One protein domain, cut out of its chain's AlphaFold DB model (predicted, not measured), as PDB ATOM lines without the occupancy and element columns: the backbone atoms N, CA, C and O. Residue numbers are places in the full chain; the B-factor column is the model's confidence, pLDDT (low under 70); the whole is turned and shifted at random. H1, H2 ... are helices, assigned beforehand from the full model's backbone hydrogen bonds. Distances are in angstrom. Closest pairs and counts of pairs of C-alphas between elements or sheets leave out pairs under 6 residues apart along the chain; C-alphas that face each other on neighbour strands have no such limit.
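What this domain is: This is residues 34 to 156 of the 1044 residues of the protein "DUF349 domain-containing protein" of Thiospirillum jenense (UniProt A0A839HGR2). The chain winds to and fro in stacked turns, making a flat slab of two rows of helices packed on each other. One row is H2, H4, H6 and H8, the other is H3, H5 and H7, which run the opposite way; H1 packs on H2 at one end of the slab, and the long link of residues 61 to 75 loops away beyond H3. The printed part has 123 residues with eight named helices, H1 to H8 in order along the chain, and no named strand; its class is all helix, with the helix packing mostly aligned. It is compact, with a radius of gyration of the C-alphas of 15.1 A, and spans 42 by 38 by 19 A.

How they stand to each other: H1, residues 34 to 45, and H2, residues 49 to 60, are the longest helices by residues; they touch at a steep tilt of 46 degrees, opposite ways, with the C-alphas of Ala 43 and Arg 52 closest at 4.6 A. H2, with residues 56 to 60 alone, touches H4, residues 89 to 98; the closest C-alphas, of Cys 60 and Arg 98, are 6.0 A apart. H4 and H5, residues 102 to 111, form a helical hairpin at a shallow tilt of 21 degrees, closest at the C-alphas of Ala 96 and Arg 105, 4.3 A. H5 touches H3, residues 76 to 83, with the C-alphas of Leu 80 and Ile 104 closest at 6.2 A. H3 and H4 are apart. H6, residues 117 to 125, touches H4 the same way at a shallow tilt of 16 degrees, closest at the C-alphas of Gly 93 and Ala 118, 5.2 A. H6 forms a second helical hairpin with H7, residues 129 to 138; the closest C-alphas, of Ala 123 and Arg 132, are 4.0 A apart. H7 touches H5 the same way at a shallow tilt of 4 degrees, closest at the C-alphas of Arg 106 and Asn 131, 5.6 A. H8, residues 142 to 152, touches H6, with the C-alphas of Val 124 and Ile 152 closest at 5.2 A. In H1 to H8 every O i to N i+4 pair is within hydrogen-bond range.

Where its parts are: H1 begins at C-alpha 34, (52.646, 121.468, 191.881), and measures 15.7 A from first to last C-alpha. H2 measures 16.0 A, H5 14.6 A and H7 14.5 A. H8 measures 15.4 A and ends at C-alpha 152, (14.898, 117.789, 181.046).

The domain as a whole: The two C-alphas farthest apart, of Gly 69 and Arg 142, are 48.3 A apart. The printed part has no cut. The link from H2 to H3 is long; the other links are tight. Mean pLDDT of the printed part is 82.7, and residues 64 to 73 are under 70.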
ATOM      1  N   ALA A  34      51.720 122.578 192.091       73.31
ATOM      2  CA  ALA A  34      52.646 121.468 191.881       73.31
ATOM      3  C   ALA A  34      52.162 120.181 192.568       73.31
ATOM      4  O   ALA A  34      52.201 119.116 191.954       73.31
ATOM      5  N   ASP A  35      51.608 120.290 193.780       76.88
ATOM      6  CA  ASP A  35      51.039 119.156 194.519       76.88
ATOM      7  C   ASP A  35      49.818 118.566 193.804       76.88
ATOM      8  O   ASP A  35      49.690 117.347 193.689       76.88
ATOM      9  N   LEU A  36      48.941 119.416 193.253       81.25
ATOM     10  CA  LEU A  36      47.814 118.960 192.430       81.25
ATOM     11  C   LEU A  36      48.277 118.263 191.151       81.25
ATOM     12  O   LEU A  36      47.679 117.271 190.737       81.25
ATOM     13  N   THR A  37      49.354 118.754 190.541       81.19
ATOM     14  CA  THR A  37      49.891 118.177 189.305       81.19
ATOM     15  C   THR A  37      50.531 116.816 189.592       81.19
ATOM     16  O   THR A  37      50.311 115.862 188.848       81.19
ATOM     17  N   ALA A  38      51.245 116.686 190.715       78.62
ATOM     18  CA  ALA A  38      51.808 115.426 191.192       78.62
ATOM     19  C   ALA A  38      50.718 114.408 191.565       78.62
ATOM     20  O   ALA A  38      50.820 113.242 191.188       78.62
ATOM     21  N   LEU A  39      49.644 114.844 192.237       81.75
ATOM     22  CA  LEU A  39      48.485 113.999 192.546       81.75
ATOM     23  C   LEU A  39      47.751 113.544 191.278       81.75
ATOM     24  O   LEU A  39      47.378 112.377 191.187       81.75
ATOM     25  N   HIS A  40      47.581 114.424 190.286       82.25
ATOM     26  CA  HIS A  40      47.004 114.055 188.993       82.25
ATOM     27  C   HIS A  40      47.890 113.047 188.249       82.25
ATOM     28  O   HIS A  40      47.398 112.028 187.768       82.25
ATOM     29  N   HIS A  41      49.204 113.286 188.211       80.75
ATOM     30  CA  HIS A  41      50.158 112.375 187.586       80.75
ATOM     31  C   HIS A  41      50.184 111.012 188.293       80.75
ATOM     32  O   HIS A  41      50.140 109.989 187.625       80.75
ATOM     33  N   ALA A  42      50.171 110.961 189.627       76.88
ATOM     34  CA  ALA A  42      50.075 109.703 190.376       76.88
ATOM     35  C   ALA A  42      48.723 108.985 190.157       76.88
ATOM     36  O   ALA A  42      48.662 107.758 190.035       76.88
ATOM     37  N   ALA A  43      47.630 109.743 190.031       76.38
ATOM     38  CA  ALA A  43      46.309 109.194 189.743       76.38
ATOM     39  C   ALA A  43      46.208 108.573 188.336       76.38
ATOM     40  O   ALA A  43      45.500 107.581 188.171       76.38
ATOM     41  N   VAL A  44      46.894 109.142 187.336       74.19
ATOM     42  CA  VAL A  44      46.813 108.704 185.928       74.19
ATOM     43  C   VAL A  44      47.951 107.755 185.540       74.19
ATOM     44  O   VAL A  44      47.695 106.715 184.944       74.19
ATOM     45  N   ALA A  45      49.203 108.067 185.887       72.69
ATOM     46  CA  ALA A  45      50.378 107.292 185.478       72.69
ATOM     47  C   ALA A  45      50.605 106.035 186.332       72.69
ATOM     48  O   ALA A  45      51.066 105.022 185.814       72.69
ATOM     49  N   THR A  46      50.277 106.081 187.629       70.81
ATOM     50  CA  THR A  46      50.454 104.944 188.556       70.81
ATOM     51  C   THR A  46      49.142 104.281 188.983       70.81
ATOM     52  O   THR A  46      49.175 103.344 189.775       70.81
ATOM     53  N   ALA A  47      47.994 104.743 188.461       75.75
ATOM     54  CA  ALA A  47      46.646 104.267 188.808       75.75
ATOM     55  C   ALA A  47      46.360 104.237 190.327       75.75
ATOM     56  O   ALA A  47      45.564 103.429 190.809       75.75
ATOM     57  N   ASP A  48      47.006 105.122 191.093       81.19
ATOM     58  CA  ASP A  48      46.846 105.191 192.542       81.19
ATOM     59  C   ASP A  48      45.459 105.764 192.883       81.19
ATOM     60  O   ASP A  48      45.192 106.965 192.757       81.19
ATOM     61  N   LEU A  49      44.557 104.880 193.319       80.06
ATOM     62  CA  LEU A  49      43.187 105.221 193.710       80.06
ATOM     63  C   LEU A  49      43.148 106.206 194.886       80.06
ATOM     64  O   LEU A  49      42.237 107.031 194.966       80.06
ATOM     65  N   THR A  50      44.145 106.155 195.768       79.19
ATOM     66  CA  THR A  50      44.284 107.048 196.923       79.19
ATOM     67  C   THR A  50      44.664 108.458 196.478       79.19
ATOM     68  O   THR A  50      44.041 109.429 196.914       79.19
ATOM     69  N   ALA A  51      45.617 108.584 195.549       78.44
ATOM     70  CA  ALA A  51      45.969 109.865 194.934       78.44
ATOM     71  C   ALA A  51      44.797 110.451 194.128       78.44
ATOM     72  O   ALA A  51      44.512 111.646 194.230       78.44
ATOM     73  N   ARG A  52      44.058 109.604 193.395       83.75
ATOM     74  CA  ARG A  52      42.858 109.998 192.638       83.75
ATOM     75  C   ARG A  52      41.741 110.517 193.543       83.75
ATOM     76  O   ARG A  52      41.163 111.562 193.249       83.75
ATOM     77  N   ALA A  53      41.447 109.815 194.639       79.00
ATOM     78  CA  ALA A  53      40.452 110.245 195.621       79.00
ATOM     79  C   ALA A  53      40.843 111.590 196.247       79.00
ATOM     80  O   ALA A  53      40.037 112.517 196.266       79.00
ATOM     81  N   ARG A  54      42.113 111.737 196.640       81.94
ATOM     82  CA  ARG A  54      42.630 112.980 197.224       81.94
ATOM     83  C   ARG A  54      42.594 114.155 196.242       81.94
ATOM     84  O   ARG A  54      42.227 115.257 196.637       81.94
ATOM     85  N   TYR A  55      42.921 113.930 194.969       85.19
ATOM     86  CA  TYR A  55      42.805 114.944 193.915       85.19
ATOM     87  C   TYR A  55      41.351 115.395 193.713       85.19
ATOM     88  O   TYR A  55      41.068 116.592 193.644       85.19
ATOM     89  N   LEU A  56      40.416 114.441 193.657       85.31
ATOM     90  CA  LEU A  56      38.988 114.721 193.514       85.31
ATOM     91  C   LEU A  56      38.427 115.492 194.704       85.31
ATOM     92  O   LEU A  56      37.690 116.450 194.491       85.31
ATOM     93  N   ASP A  57      38.776 115.100 195.928       82.88
ATOM     94  CA  ASP A  57      38.297 115.764 197.139       82.88
ATOM     95  C   ASP A  57      38.797 117.213 197.206       82.88
ATOM     96  O   ASP A  57      38.011 118.117 197.483       82.88
ATOM     97  N   LEU A  58      40.065 117.457 196.854       83.94
ATOM     98  CA  LEU A  58      40.644 118.802 196.819       83.94
ATOM     99  C   LEU A  58      40.004 119.695 195.749       83.94
ATOM    100  O   LEU A  58      39.655 120.834 196.045       83.94
ATOM    101  N   ILE A  59      39.818 119.201 194.519       85.44
ATOM    102  CA  ILE A  59      39.236 120.001 193.427       85.44
ATOM    103  C   ILE A  59      37.725 120.188 193.587       85.44
ATOM    104  O   ILE A  59      37.202 121.266 193.305       85.44
ATOM    105  N   CYS A  60      36.995 119.160 194.027       85.88
ATOM    106  CA  CYS A  60      35.540 119.246 194.129       85.88
ATOM    107  C   CYS A  60      35.083 120.103 195.315       85.88
ATOM    108  O   CYS A  60      33.987 120.659 195.240       85.88
ATOM    109  N   ALA A  61      35.895 120.228 196.371       83.00
ATOM    110  CA  ALA A  61      35.568 121.001 197.570       83.00
ATOM    111  C   ALA A  61      35.798 122.519 197.437       83.00
ATOM    112  O   ALA A  61      35.406 123.256 198.339       83.00
ATOM    113  N   VAL A  62      36.395 123.002 196.336       80.62
ATOM    114  CA  VAL A  62      36.665 124.438 196.137       80.62
ATOM    115  C   VAL A  62      35.344 125.231 196.081       80.62
ATOM    116  O   VAL A  62      34.502 124.956 195.212       80.62
ATOM    117  N   PRO A  63      35.131 126.206 196.988       73.62
ATOM    118  CA  PRO A  63      33.902 126.993 197.045       73.62
ATOM    119  C   PRO A  63      33.816 128.027 195.910       73.62
ATOM    120  O   PRO A  63      34.798 128.367 195.254       73.62
ATOM    121  N   ALA A  64      32.603 128.531 195.654       63.59
ATOM    122  CA  ALA A  64      32.335 129.480 194.566       63.59
ATOM    123  C   ALA A  64      32.701 130.943 194.897       63.59
ATOM    124  O   ALA A  64      32.830 131.756 193.985       63.59
ATOM    125  N   SER A  65      32.847 131.286 196.180       59.06
ATOM    126  CA  SER A  65      33.202 132.624 196.663       59.06
ATOM    127  C   SER A  65      34.034 132.501 197.935       59.06
ATOM    128  O   SER A  65      33.611 131.789 198.844       59.06
ATOM    129  N   ALA A  66      35.159 133.218 198.007       53.69
ATOM    130  CA  ALA A  66      35.961 133.309 199.223       53.69
ATOM    131  C   ALA A  66      35.106 133.918 200.344       53.69
ATOM    132  O   ALA A  66      34.597 135.033 200.205       53.69
ATOM    133  N   HIS A  67      34.897 133.180 201.432       49.25
ATOM    134  CA  HIS A  67      34.330 133.760 202.645       49.25
ATOM    135  C   HIS A  67      35.439 134.492 203.405       49.25
ATOM    136  O   HIS A  67      36.489 133.912 203.679       49.25
ATOM    137  N   ASP A  68      35.197 135.761 203.749       42.19
ATOM    138  CA  ASP A  68      36.087 136.549 204.602       42.19
ATOM    139  C   ASP A  68      36.341 135.802 205.923       42.19
ATOM    140  O   ASP A  68      35.444 135.666 206.757       42.19
ATOM    141  N   GLY A  69      37.571 135.309 206.106       48.62
ATOM    142  CA  GLY A  69      38.090 134.900 207.414       48.62
ATOM    143  C   GLY A  69      38.641 133.476 207.574       48.62
ATOM    144  O   GLY A  69      39.130 133.181 208.663       48.62
ATOM    145  N   ALA A  70      38.633 132.602 206.560       40.25
ATOM    146  CA  ALA A  70      39.277 131.279 206.656       40.25
ATOM    147  C   ALA A  70      40.450 131.139 205.665       40.25
ATOM    148  O   ALA A  70      40.303 131.525 204.505       40.25
ATOM    149  N   PRO A  71      41.607 130.569 206.062       47.38
ATOM    150  CA  PRO A  71      42.654 130.220 205.109       47.38
ATOM    151  C   PRO A  71      42.170 129.034 204.263       47.38
ATOM    152  O   PRO A  71      42.179 127.891 204.714       47.38
ATOM    153  N   GLU A  72      41.684 129.295 203.050       56.06
ATOM    154  CA  GLU A  72      41.286 128.230 202.128       56.06
ATOM    155  C   GLU A  72      42.524 127.433 201.662       56.06
ATOM    156  O   GLU A  72      43.520 128.030 201.247       56.06
ATOM    157  N   PRO A  73      42.494 126.086 201.688       61.28
ATOM    158  CA  PRO A  73      43.638 125.256 201.303       61.28
ATOM    159  C   PRO A  73      43.970 125.289 199.800       61.28
ATOM    160  O   PRO A  73      45.069 124.874 199.430       61.28
ATOM    161  N   LEU A  74      43.050 125.746 198.933       72.94
ATOM    162  CA  LEU A  74      43.211 125.761 197.475       72.94
ATOM    163  C   LEU A  74      42.294 126.809 196.817       72.94
ATOM    164  O   LEU A  74      41.079 126.750 196.980       72.94
ATOM    165  N   THR A  75      42.860 127.755 196.056       79.44
ATOM    166  CA  THR A  75      42.081 128.840 195.422       79.44
ATOM    167  C   THR A  75      41.476 128.432 194.072       79.44
ATOM    168  O   THR A  75      42.047 127.616 193.339       79.44
ATOM    169  N   LEU A  76      40.343 129.044 193.697       81.62
ATOM    170  CA  LEU A  76      39.651 128.796 192.422       81.62
ATOM    171  C   LEU A  76      40.557 128.954 191.177       81.62
ATOM    172  O   LEU A  76      40.535 128.055 190.333       81.62
ATOM    173  N   PRO A  77      41.395 130.006 191.040       82.38
ATOM    174  CA  PRO A  77      42.319 130.124 189.908       82.38
ATOM    175  C   PRO A  77      43.327 128.970 189.830       82.38
ATOM    176  O   PRO A  77      43.593 128.455 188.745       82.38
ATOM    177  N   THR A  78      43.855 128.524 190.974       81.62
ATOM    178  CA  THR A  78      44.809 127.406 191.041       81.62
ATOM    179  C   THR A  78      44.153 126.084 190.633       81.62
ATOM    180  O   THR A  78      44.748 125.307 189.887       81.62
ATOM    181  N   ALA A  79      42.908 125.848 191.055       82.88
ATOM    182  CA  ALA A  79      42.144 124.657 190.682       82.88
ATOM    183  C   ALA A  79      41.798 124.624 189.181       82.88
ATOM    184  O   ALA A  79      41.921 123.580 188.541       82.88
ATOM    185  N   LEU A  80      41.414 125.766 188.597       86.00
ATOM    186  CA  LEU A  80      41.136 125.877 187.160       86.00
ATOM    187  C   LEU A  80      42.397 125.654 186.309       86.00
ATOM    188  O   LEU A  80      42.325 124.971 185.289       86.00
ATOM    189  N   ALA A  81      43.549 126.175 186.745       82.75
ATOM    190  CA  ALA A  81      44.827 125.958 186.067       82.75
ATOM    191  C   ALA A  81      45.247 124.477 186.075       82.75
ATOM    192  O   ALA A  81      45.695 123.963 185.052       82.75
ATOM    193  N   ALA A  82      45.043 123.771 187.194       81.62
ATOM    194  CA  ALA A  82      45.323 122.337 187.289       81.62
ATOM    195  C   ALA A  82      44.415 121.493 186.371       81.62
ATOM    196  O   ALA A  82      44.853 120.491 185.812       81.62
ATOM    197  N   LEU A  83      43.164 121.919 186.170       83.75
ATOM    198  CA  LEU A  83      42.185 121.240 185.314       83.75
ATOM    199  C   LEU A  83      42.411 121.411 183.812       83.75
ATOM    200  O   LEU A  83      41.931 120.583 183.037       83.75
ATOM    201  N   ALA A  84      43.117 122.462 183.394       81.31
ATOM    202  CA  ALA A  84      43.277 122.808 181.983       81.31
ATOM    203  C   ALA A  84      43.915 121.682 181.147       81.31
ATOM    204  O   ALA A  84      43.574 121.526 179.978       81.31
ATOM    205  N   ASN A  85      44.786 120.874 181.762       77.56
ATOM    206  CA  ASN A  85      45.565 119.831 181.086       77.56
ATOM    207  C   ASN A  85      45.083 118.399 181.382       77.56
ATOM    208  O   ASN A  85      45.726 117.435 180.970       77.56
ATOM    209  N   VAL A  86      43.968 118.238 182.099       83.75
ATOM    210  CA  VAL A  86      43.419 116.919 182.434       83.75
ATOM    211  C   VAL A  86      42.669 116.352 181.229       83.75
ATOM    212  O   VAL A  86      41.726 116.973 180.743       83.75
ATOM    213  N   THR A  87      43.045 115.151 180.781       81.31
ATOM    214  CA  THR A  87      42.416 114.447 179.642       81.31
ATOM    215  C   THR A  87      41.684 113.156 180.027       81.31
ATOM    216  O   THR A  87      40.969 112.589 179.204       81.31
ATOM    217  N   ASP A  88      41.823 112.690 181.272       85.88
ATOM    218  CA  ASP A  88      41.154 111.484 181.777       85.88
ATOM    219  C   ASP A  88      39.628 111.690 181.846       85.88
ATOM    220  O   ASP A  88      39.120 112.467 182.661       85.88
ATOM    221  N   ALA A  89      38.895 110.976 180.988       84.50
ATOM    222  CA  ALA A  89      37.447 111.104 180.835       84.50
ATOM    223  C   ALA A  89      36.659 110.730 182.103       84.50
ATOM    224  O   ALA A  89      35.671 111.393 182.430       84.50
ATOM    225  N   ASP A  90      37.106 109.717 182.849       84.81
ATOM    226  CA  ASP A  90      36.445 109.283 184.083       84.81
ATOM    227  C   ASP A  90      36.674 110.294 185.208       84.81
ATOM    228  O   ASP A  90      35.786 110.542 186.030       84.81
ATOM    229  N   LEU A  91      37.864 110.901 185.252       86.31
ATOM    230  CA  LEU A  91      38.209 111.915 186.244       86.31
ATOM    231  C   LEU A  91      37.421 113.201 185.976       86.31
ATOM    232  O   LEU A  91      36.775 113.733 186.880       86.31
ATOM    233  N   LEU A  92      37.399 113.649 184.718       89.50
ATOM    234  CA  LEU A  92      36.609 114.797 184.276       89.50
ATOM    235  C   LEU A  92      35.110 114.583 184.510       89.50
ATOM    236  O   LEU A  92      34.429 115.509 184.943       89.50
ATOM    237  N   GLY A  93      34.592 113.369 184.296       87.75
ATOM    238  CA  GLY A  93      33.182 113.044 184.532       87.75
ATOM    239  C   GLY A  93      32.781 113.175 186.000       87.75
ATOM    240  O   GLY A  93      31.711 113.703 186.320       87.75
ATOM    241  N   GLN A  94      33.663 112.758 186.908       87.88
ATOM    242  CA  GLN A  94      33.454 112.914 188.345       87.88
ATOM    243  C   GLN A  94      33.553 114.380 188.780       87.88
ATOM    244  O   GLN A  94      32.720 114.832 189.561       87.88
ATOM    245  N   ILE A  95      34.493 115.153 188.235       89.69
ATOM    246  CA  ILE A  95      34.632 116.587 188.547       89.69
ATOM    247  C   ILE A  95      33.431 117.381 188.012       89.69
ATOM    248  O   ILE A  95      32.852 118.192 188.735       89.69
ATOM    249  N   ALA A  96      32.994 117.095 186.784       89.25
ATOM    250  CA  ALA A  96      31.839 117.725 186.149       89.25
ATOM    251  C   ALA A  96      30.527 117.507 186.917       89.25
ATOM    252  O   ALA A  96      29.628 118.336 186.826       89.25
ATOM    253  N   THR A  97      30.410 116.420 187.684       87.88
ATOM    254  CA  THR A  97      29.192 116.083 188.440       87.88
ATOM    255  C   THR A  97      29.276 116.429 189.928       87.88
ATOM    256  O   THR A  97      28.247 116.748 190.522       87.88
ATOM    257  N   ARG A  98      30.472 116.392 190.536       89.50
ATOM    258  CA  ARG A  98      30.668 116.536 191.992       89.50
ATOM    259  C   ARG A  98      31.186 117.903 192.441       89.50
ATOM    260  O   ARG A  98      31.016 118.225 193.614       89.50
ATOM    261  N   ALA A  99      31.826 118.691 191.572       87.38
ATOM    262  CA  ALA A  99      32.472 119.928 192.013       87.38
ATOM    263  C   ALA A  99      31.470 121.002 192.463       87.38
ATOM    264  O   ALA A  99      30.451 121.233 191.807       87.38
ATOM    265  N   VAL A 100      31.788 121.695 193.560       85.31
ATOM    266  CA  VAL A 100      30.934 122.735 194.157       85.31
ATOM    267  C   VAL A 100      30.896 123.994 193.282       85.31
ATOM    268  O   VAL A 100      29.810 124.466 192.922       85.31
ATOM    269  N   ALA A 101      32.056 124.506 192.859       87.19
ATOM    270  CA  ALA A 101      32.142 125.678 191.991       87.19
ATOM    271  C   ALA A 101      31.640 125.396 190.559       87.19
ATOM    272  O   ALA A 101      32.035 124.430 189.902       87.19
ATOM    273  N   ALA A 102      30.780 126.279 190.037       88.94
ATOM    274  CA  ALA A 102      30.184 126.117 188.709       88.94
ATOM    275  C   ALA A 102      31.199 126.246 187.561       88.94
ATOM    276  O   ALA A 102      31.005 125.624 186.514       88.94
ATOM    277  N   ASP A 103      32.266 127.027 187.744       88.56
ATOM    278  CA  ASP A 103      33.299 127.238 186.722       88.56
ATOM    279  C   ASP A 103      34.229 126.027 186.588       88.56
ATOM    280  O   ASP A 103      34.560 125.634 185.471       88.56
ATOM    281  N   ILE A 104      34.530 125.346 187.701       89.19
ATOM    282  CA  ILE A 104      35.252 124.064 187.704       89.19
ATOM    283  C   ILE A 104      34.466 123.007 186.920       89.19
ATOM    284  O   ILE A 104      35.015 122.360 186.025       89.19
ATOM    285  N   ARG A 105      33.153 122.882 187.179       92.50
ATOM    286  CA  ARG A 105      32.288 121.983 186.396       92.50
ATOM    287  C   ARG A 105      32.272 122.358 184.915       92.50
ATOM    288  O   ARG A 105      32.287 121.472 184.072       92.50
ATOM    289  N   ARG A 106      32.270 123.654 184.577       92.69
ATOM    290  CA  ARG A 106      32.245 124.121 183.181       92.69
ATOM    291  C   ARG A 106      33.498 123.710 182.408       92.69
ATOM    292  O   ARG A 106      33.363 123.216 181.294       92.69
ATOM    293  N   VAL A 107      34.683 123.874 183.001       90.31
ATOM    294  CA  VAL A 107      35.952 123.431 182.393       90.31
ATOM    295  C   VAL A 107      35.968 121.911 182.224       90.31
ATOM    296  O   VAL A 107      36.310 121.418 181.152       90.31
ATOM    297  N   ALA A 108      35.500 121.164 183.228       90.06
ATOM    298  CA  ALA A 108      35.398 119.711 183.121       90.06
ATOM    299  C   ALA A 108      34.428 119.266 182.004       90.06
ATOM    300  O   ALA A 108      34.763 118.390 181.212       90.06
ATOM    301  N   ILE A 109      33.258 119.908 181.877       91.31
ATOM    302  CA  ILE A 109      32.278 119.645 180.805       91.31
ATOM    303  C   ILE A 109      32.848 119.978 179.418       91.31
ATOM    304  O   ILE A 109      32.585 119.249 178.463       91.31
ATOM    305  N   ALA A 110      33.631 121.054 179.292       90.56
ATOM    306  CA  ALA A 110      34.262 121.422 178.027       90.56
ATOM    307  C   ALA A 110      35.241 120.339 177.540       90.56
ATOM    308  O   ALA A 110      35.244 120.010 176.353       90.56
ATOM    309  N   ASN A 111      35.996 119.738 178.463       89.31
ATOM    310  CA  ASN A 111      37.042 118.759 178.155       89.31
ATOM    311  C   ASN A 111      36.548 117.299 178.109       89.31
ATOM    312  O   ASN A 111      37.265 116.431 177.620       89.31
ATOM    313  N   LEU A 112      35.324 117.006 178.564       89.38
ATOM    314  CA  LEU A 112      34.723 115.668 178.471       89.38
ATOM    315  C   LEU A 112      34.524 115.224 177.012       89.38
ATOM    316  O   LEU A 112      34.079 116.047 176.211       89.38
ATOM    317  N   PRO A 113      34.761 113.949 176.648       86.06
ATOM    318  CA  PRO A 113      34.495 113.453 175.298       86.06
ATOM    319  C   PRO A 113      32.995 113.496 174.957       86.06
ATOM    320  O   PRO A 113      32.137 113.441 175.839       86.06
ATOM    321  N   THR A 114      32.671 113.632 173.666       85.44
ATOM    322  CA  THR A 114      31.314 113.956 173.166       85.44
ATOM    323  C   THR A 114      30.270 112.853 173.390       85.44
ATOM    324  O   THR A 114      29.066 113.097 173.264       85.44
ATOM    325  N   ASP A 115      30.714 111.648 173.739       79.06
ATOM    326  CA  ASP A 115      29.926 110.454 174.049       79.06
ATOM    327  C   ASP A 115      29.845 110.134 175.553       79.06
ATOM    328  O   ASP A 115      29.165 109.185 175.948       79.06
ATOM    329  N   ALA A 116      30.471 110.942 176.413       83.56
ATOM    330  CA  ALA A 116      30.492 110.692 177.849       83.56
ATOM    331  C   ALA A 116      29.086 110.724 178.475       83.56
ATOM    332  O   ALA A 116      28.357 111.718 178.390       83.56
ATOM    333  N   ALA A 117      28.740 109.677 179.232       85.12
ATOM    334  CA  ALA A 117      27.483 109.605 179.988       85.12
ATOM    335  C   ALA A 117      27.323 110.768 180.992       85.12
ATOM    336  O   ALA A 117      26.206 111.235 181.241       85.12
ATOM    337  N   ALA A 118      28.442 111.284 181.511       86.56
ATOM    338  CA  ALA A 118      28.479 112.445 182.394       86.56
ATOM    339  C   ALA A 118      27.898 113.715 181.738       86.56
ATOM    340  O   ALA A 118      27.269 114.513 182.432       86.56
ATOM    341  N   LEU A 119      28.008 113.887 180.410       91.12
ATOM    342  CA  LEU A 119      27.408 115.027 179.703       91.12
ATOM    343  C   LEU A 119      25.874 114.987 179.746       91.12
ATOM    344  O   LEU A 119      25.238 116.018 179.955       91.12
ATOM    345  N   VAL A 120      25.261 113.803 179.617       90.81
ATOM    346  CA  VAL A 120      23.797 113.642 179.738       90.81
ATOM    347  C   VAL A 120      23.333 114.016 181.143       90.81
ATOM    348  O   VAL A 120      22.305 114.678 181.305       90.81
ATOM    349  N   GLN A 121      24.094 113.616 182.162       90.12
ATOM    350  CA  GLN A 121      23.797 113.962 183.546       90.12
ATOM    351  C   GLN A 121      23.920 115.473 183.782       90.12
ATOM    352  O   GLN A 121      22.972 116.090 184.272       90.12
ATOM    353  N   CYS A 122      25.022 116.093 183.350       90.50
ATOM    354  CA  CYS A 122      25.247 117.534 183.481       90.50
ATOM    355  C   CYS A 122      24.180 118.351 182.739       90.50
ATOM    356  O   CYS A 122      23.652 119.312 183.292       90.50
ATOM    357  N   ALA A 123      23.782 117.927 181.536       90.50
ATOM    358  CA  ALA A 123      22.724 118.564 180.754       90.50
ATOM    359  C   ALA A 123      21.369 118.604 181.483       90.50
ATOM    360  O   ALA A 123      20.608 119.556 181.316       90.50
ATOM    361  N   VAL A 124      21.052 117.583 182.287       90.25
ATOM    362  CA  VAL A 124      19.750 117.431 182.957       90.25
ATOM    363  C   VAL A 124      19.748 118.000 184.376       90.25
ATOM    364  O   VAL A 124      18.737 118.562 184.820       90.25
ATOM    365  N   GLU A 125      20.846 117.814 185.106       90.00
ATOM    366  CA  GLU A 125      20.877 117.924 186.564       90.00
ATOM    367  C   GLU A 125      21.689 119.114 187.087       90.00
ATOM    368  O   GLU A 125      21.349 119.585 188.176       90.00
ATOM    369  N   ASP A 126      22.659 119.653 186.328       90.94
ATOM    370  CA  ASP A 126      23.518 120.758 186.797       90.94
ATOM    371  C   ASP A 126      22.671 121.978 187.200       90.94
ATOM    372  O   ASP A 126      21.710 122.360 186.521       90.94
ATOM    373  N   ALA A 127      23.020 122.598 188.328       87.12
ATOM    374  CA  ALA A 127      22.360 123.792 188.845       87.12
ATOM    375  C   ALA A 127      22.510 125.007 187.902       87.12
ATOM    376  O   ALA A 127      21.571 125.792 187.744       87.12
ATOM    377  N   SER A 128      23.647 125.131 187.213       90.75
ATOM    378  CA  SER A 128      24.001 126.242 186.325       90.75
ATOM    379  C   SER A 128      23.417 126.061 184.919       90.75
ATOM    380  O   SER A 128      23.718 125.092 184.222       90.75
ATOM    381  N   ALA A 129      22.597 127.017 184.462       89.19
ATOM    382  CA  ALA A 129      22.019 126.986 183.113       89.19
ATOM    383  C   ALA A 129      23.069 127.010 181.978       89.19
ATOM    384  O   ALA A 129      22.919 126.225 181.040       89.19
ATOM    385  N   PRO A 130      24.145 127.824 182.055       91.19
ATOM    386  CA  PRO A 130      25.254 127.763 181.099       91.19
ATOM    387  C   PRO A 130      25.898 126.376 180.981       91.19
ATOM    388  O   PRO A 130      26.150 125.911 179.874       91.19
ATOM    389  N   ASN A 131      26.110 125.684 182.104       93.44
ATOM    390  CA  ASN A 131      26.739 124.361 182.101       93.44
ATOM    391  C   ASN A 131      25.825 123.305 181.463       93.44
ATOM    392  O   ASN A 131      26.298 122.466 180.699       93.44
ATOM    393  N   ARG A 132      24.506 123.380 181.710       93.69
ATOM    394  CA  ARG A 132      23.529 122.502 181.046       93.69
ATOM    395  C   ARG A 132      23.520 122.688 179.529       93.69
ATOM    396  O   ARG A 132      23.386 121.711 178.797       93.69
ATOM    397  N   LEU A 133      23.644 123.932 179.060       92.12
ATOM    398  CA  LEU A 133      23.696 124.245 177.632       92.12
ATOM    399  C   LEU A 133      24.976 123.689 176.995       92.12
ATOM    400  O   LEU A 133      24.882 122.942 176.025       92.12
ATOM    401  N   LEU A 134      26.136 123.968 177.601       93.06
ATOM    402  CA  LEU A 134      27.438 123.475 177.145       93.06
ATOM    403  C   LEU A 134      27.468 121.942 177.061       93.06
ATOM    404  O   LEU A 134      27.959 121.375 176.089       93.06
ATOM    405  N   ALA A 135      26.884 121.255 178.047       92.12
ATOM    406  CA  ALA A 135      26.805 119.798 178.041       92.12
ATOM    407  C   ALA A 135      25.984 119.254 176.853       92.12
ATOM    408  O   ALA A 135      26.352 118.243 176.262       92.12
ATOM    409  N   VAL A 136      24.904 119.937 176.456       92.94
ATOM    410  CA  VAL A 136      24.123 119.578 175.256       92.94
ATOM    411  C   VAL A 136      24.840 119.945 173.961       92.94
ATOM    412  O   VAL A 136      24.760 119.194 172.991       92.94
ATOM    413  N   GLU A 137      25.551 121.070 173.931       92.38
ATOM    414  CA  GLU A 137      26.379 121.466 172.788       92.38
ATOM    415  C   GLU A 137      27.492 120.451 172.513       92.38
ATOM    416  O   GLU A 137      27.764 120.162 171.351       92.38
ATOM    417  N   ARG A 138      28.074 119.851 173.557       92.69
ATOM    418  CA  ARG A 138      29.100 118.802 173.443       92.69
ATOM    419  C   ARG A 138      28.541 117.418 173.086       92.69
ATOM    420  O   ARG A 138      29.281 116.596 172.565       92.69
ATOM    421  N   LEU A 139      27.259 117.144 173.341       90.75
ATOM    422  CA  LEU A 139      26.640 115.850 173.028       90.75
ATOM    423  C   LEU A 139      26.349 115.706 171.532       90.75
ATOM    424  O   LEU A 139      25.504 116.426 170.995       90.75
ATOM    425  N   ASP A 140      26.971 114.722 170.887       87.44
ATOM    426  CA  ASP A 140      26.735 114.399 169.469       87.44
ATOM    427  C   ASP A 140      26.063 113.037 169.255       87.44
ATOM    428  O   ASP A 140      25.605 112.728 168.156       87.44
ATOM    429  N   GLN A 141      25.928 112.227 170.308       88.62
ATOM    430  CA  GLN A 141      25.243 110.945 170.205       88.62
ATOM    431  C   GLN A 141      23.721 111.089 170.277       88.62
ATOM    432  O   GLN A 141      23.162 111.645 171.230       88.62
ATOM    433  N   ARG A 142      23.036 110.480 169.301       89.00
ATOM    434  CA  ARG A 142      21.570 110.438 169.217       89.00
ATOM    435  C   ARG A 142      20.926 109.906 170.500       89.00
ATOM    436  O   ARG A 142      20.018 110.541 171.033       89.00
ATOM    437  N   ALA A 143      21.434 108.796 171.037       88.06
ATOM    438  CA  ALA A 143      20.919 108.195 172.268       88.06
ATOM    439  C   ALA A 143      21.033 109.143 173.480       88.06
ATOM    440  O   ALA A 143      20.086 109.273 174.257       88.06
ATOM    441  N   GLY A 144      22.157 109.856 173.618       88.25
ATOM    442  CA  GLY A 144      22.374 110.823 174.698       88.25
ATOM    443  C   GLY A 144      21.430 112.025 174.609       88.25
ATOM    444  O   GLY A 144      20.783 112.387 175.593       88.25
ATOM    445  N   LEU A 145      21.264 112.601 173.416       91.19
ATOM    446  CA  LEU A 145      20.346 113.722 173.195       91.19
ATOM    447  C   LEU A 145      18.871 113.328 173.411       91.19
ATOM    448  O   LEU A 145      18.108 114.106 173.990       91.19
ATOM    449  N   GLU A 146      18.456 112.118 173.011       91.44
ATOM    450  CA  GLU A 146      17.108 111.590 173.286       91.44
ATOM    451  C   GLU A 146      16.849 111.458 174.795       91.44
ATOM    452  O   GLU A 146      15.774 111.830 175.286       91.44
ATOM    453  N   GLN A 147      17.848 110.996 175.555       90.25
ATOM    454  CA  GLN A 147      17.772 110.926 177.014       90.25
ATOM    455  C   GLN A 147      17.662 112.314 177.658       90.25
ATOM    456  O   GLN A 147      16.832 112.491 178.557       90.25
ATOM    457  N   VAL A 148      18.421 113.309 177.182       89.88
ATOM    458  CA  VAL A 148      18.312 114.698 177.661       89.88
ATOM    459  C   VAL A 148      16.906 115.243 177.413       89.88
ATOM    460  O   VAL A 148      16.269 115.725 178.347       89.88
ATOM    461  N   VAL A 149      16.371 115.104 176.195       90.75
ATOM    462  CA  VAL A 149      15.014 115.566 175.838       90.75
ATOM    463  C   VAL A 149      13.947 114.916 176.723       90.75
ATOM    464  O   VAL A 149      13.013 115.592 177.162       90.75
ATOM    465  N   LYS A 150      14.093 113.619 177.018       90.62
ATOM    466  CA  LYS A 150      13.166 112.866 177.872       90.62
ATOM    467  C   LYS A 150      13.218 113.308 179.337       90.62
ATOM    468  O   LYS A 150      12.172 113.353 179.982       90.62
ATOM    469  N   ARG A 151      14.408 113.619 179.868       90.56
ATOM    470  CA  ARG A 151      14.618 113.921 181.296       90.56
ATOM    471  C   ARG A 151      14.493 115.410 181.647       90.56
ATOM    472  O   ARG A 151      13.971 115.715 182.715       90.56
ATOM    473  N   ILE A 152      14.915 116.335 180.776       87.88
ATOM    474  CA  ILE A 152      14.898 117.789 181.046       87.88
ATOM    475  C   ILE A 152      13.467 118.358 181.111       87.88
ATOM    476  O   ILE A 152      13.177 119.270 181.889       87.88
ATOM    477  N   GLY A 153      12.546 117.816 180.303       77.56
ATOM    478  CA  GLY A 153      11.138 118.218 180.266       77.56
ATOM    479  C   GLY A 153      10.933 119.735 180.122       77.56
ATOM    480  O   GLY A 153      11.331 120.334 179.127       77.56
ATOM    481  N   LYS A 154      10.272 120.353 181.116       74.44
ATOM    482  CA  LYS A 154      10.013 121.808 181.189       74.44
ATOM    483  C   LYS A 154      11.023 122.583 182.054       74.44
ATOM    484  O   LYS A 154      10.845 123.785 182.217       74.44
ATOM    485  N   ARG A 155      12.039 121.920 182.626       83.31
ATOM    486  CA  ARG A 155      12.994 122.534 183.570       83.31
ATOM    487  C   ARG A 155      13.860 123.599 182.899       83.31
ATOM    488  O   ARG A 155      14.093 124.647 183.486       83.31
ATOM    489  N   ASP A 156      14.297 123.344 181.668       87.38
ATOM    490  CA  ASP A 156      15.079 124.292 180.879       87.38
ATOM    491  C   ASP A 156      14.682 124.231 179.398       87.38
ATOM    492  O   ASP A 156      15.004 123.293 178.664       87.38
TER     493      ASP A 156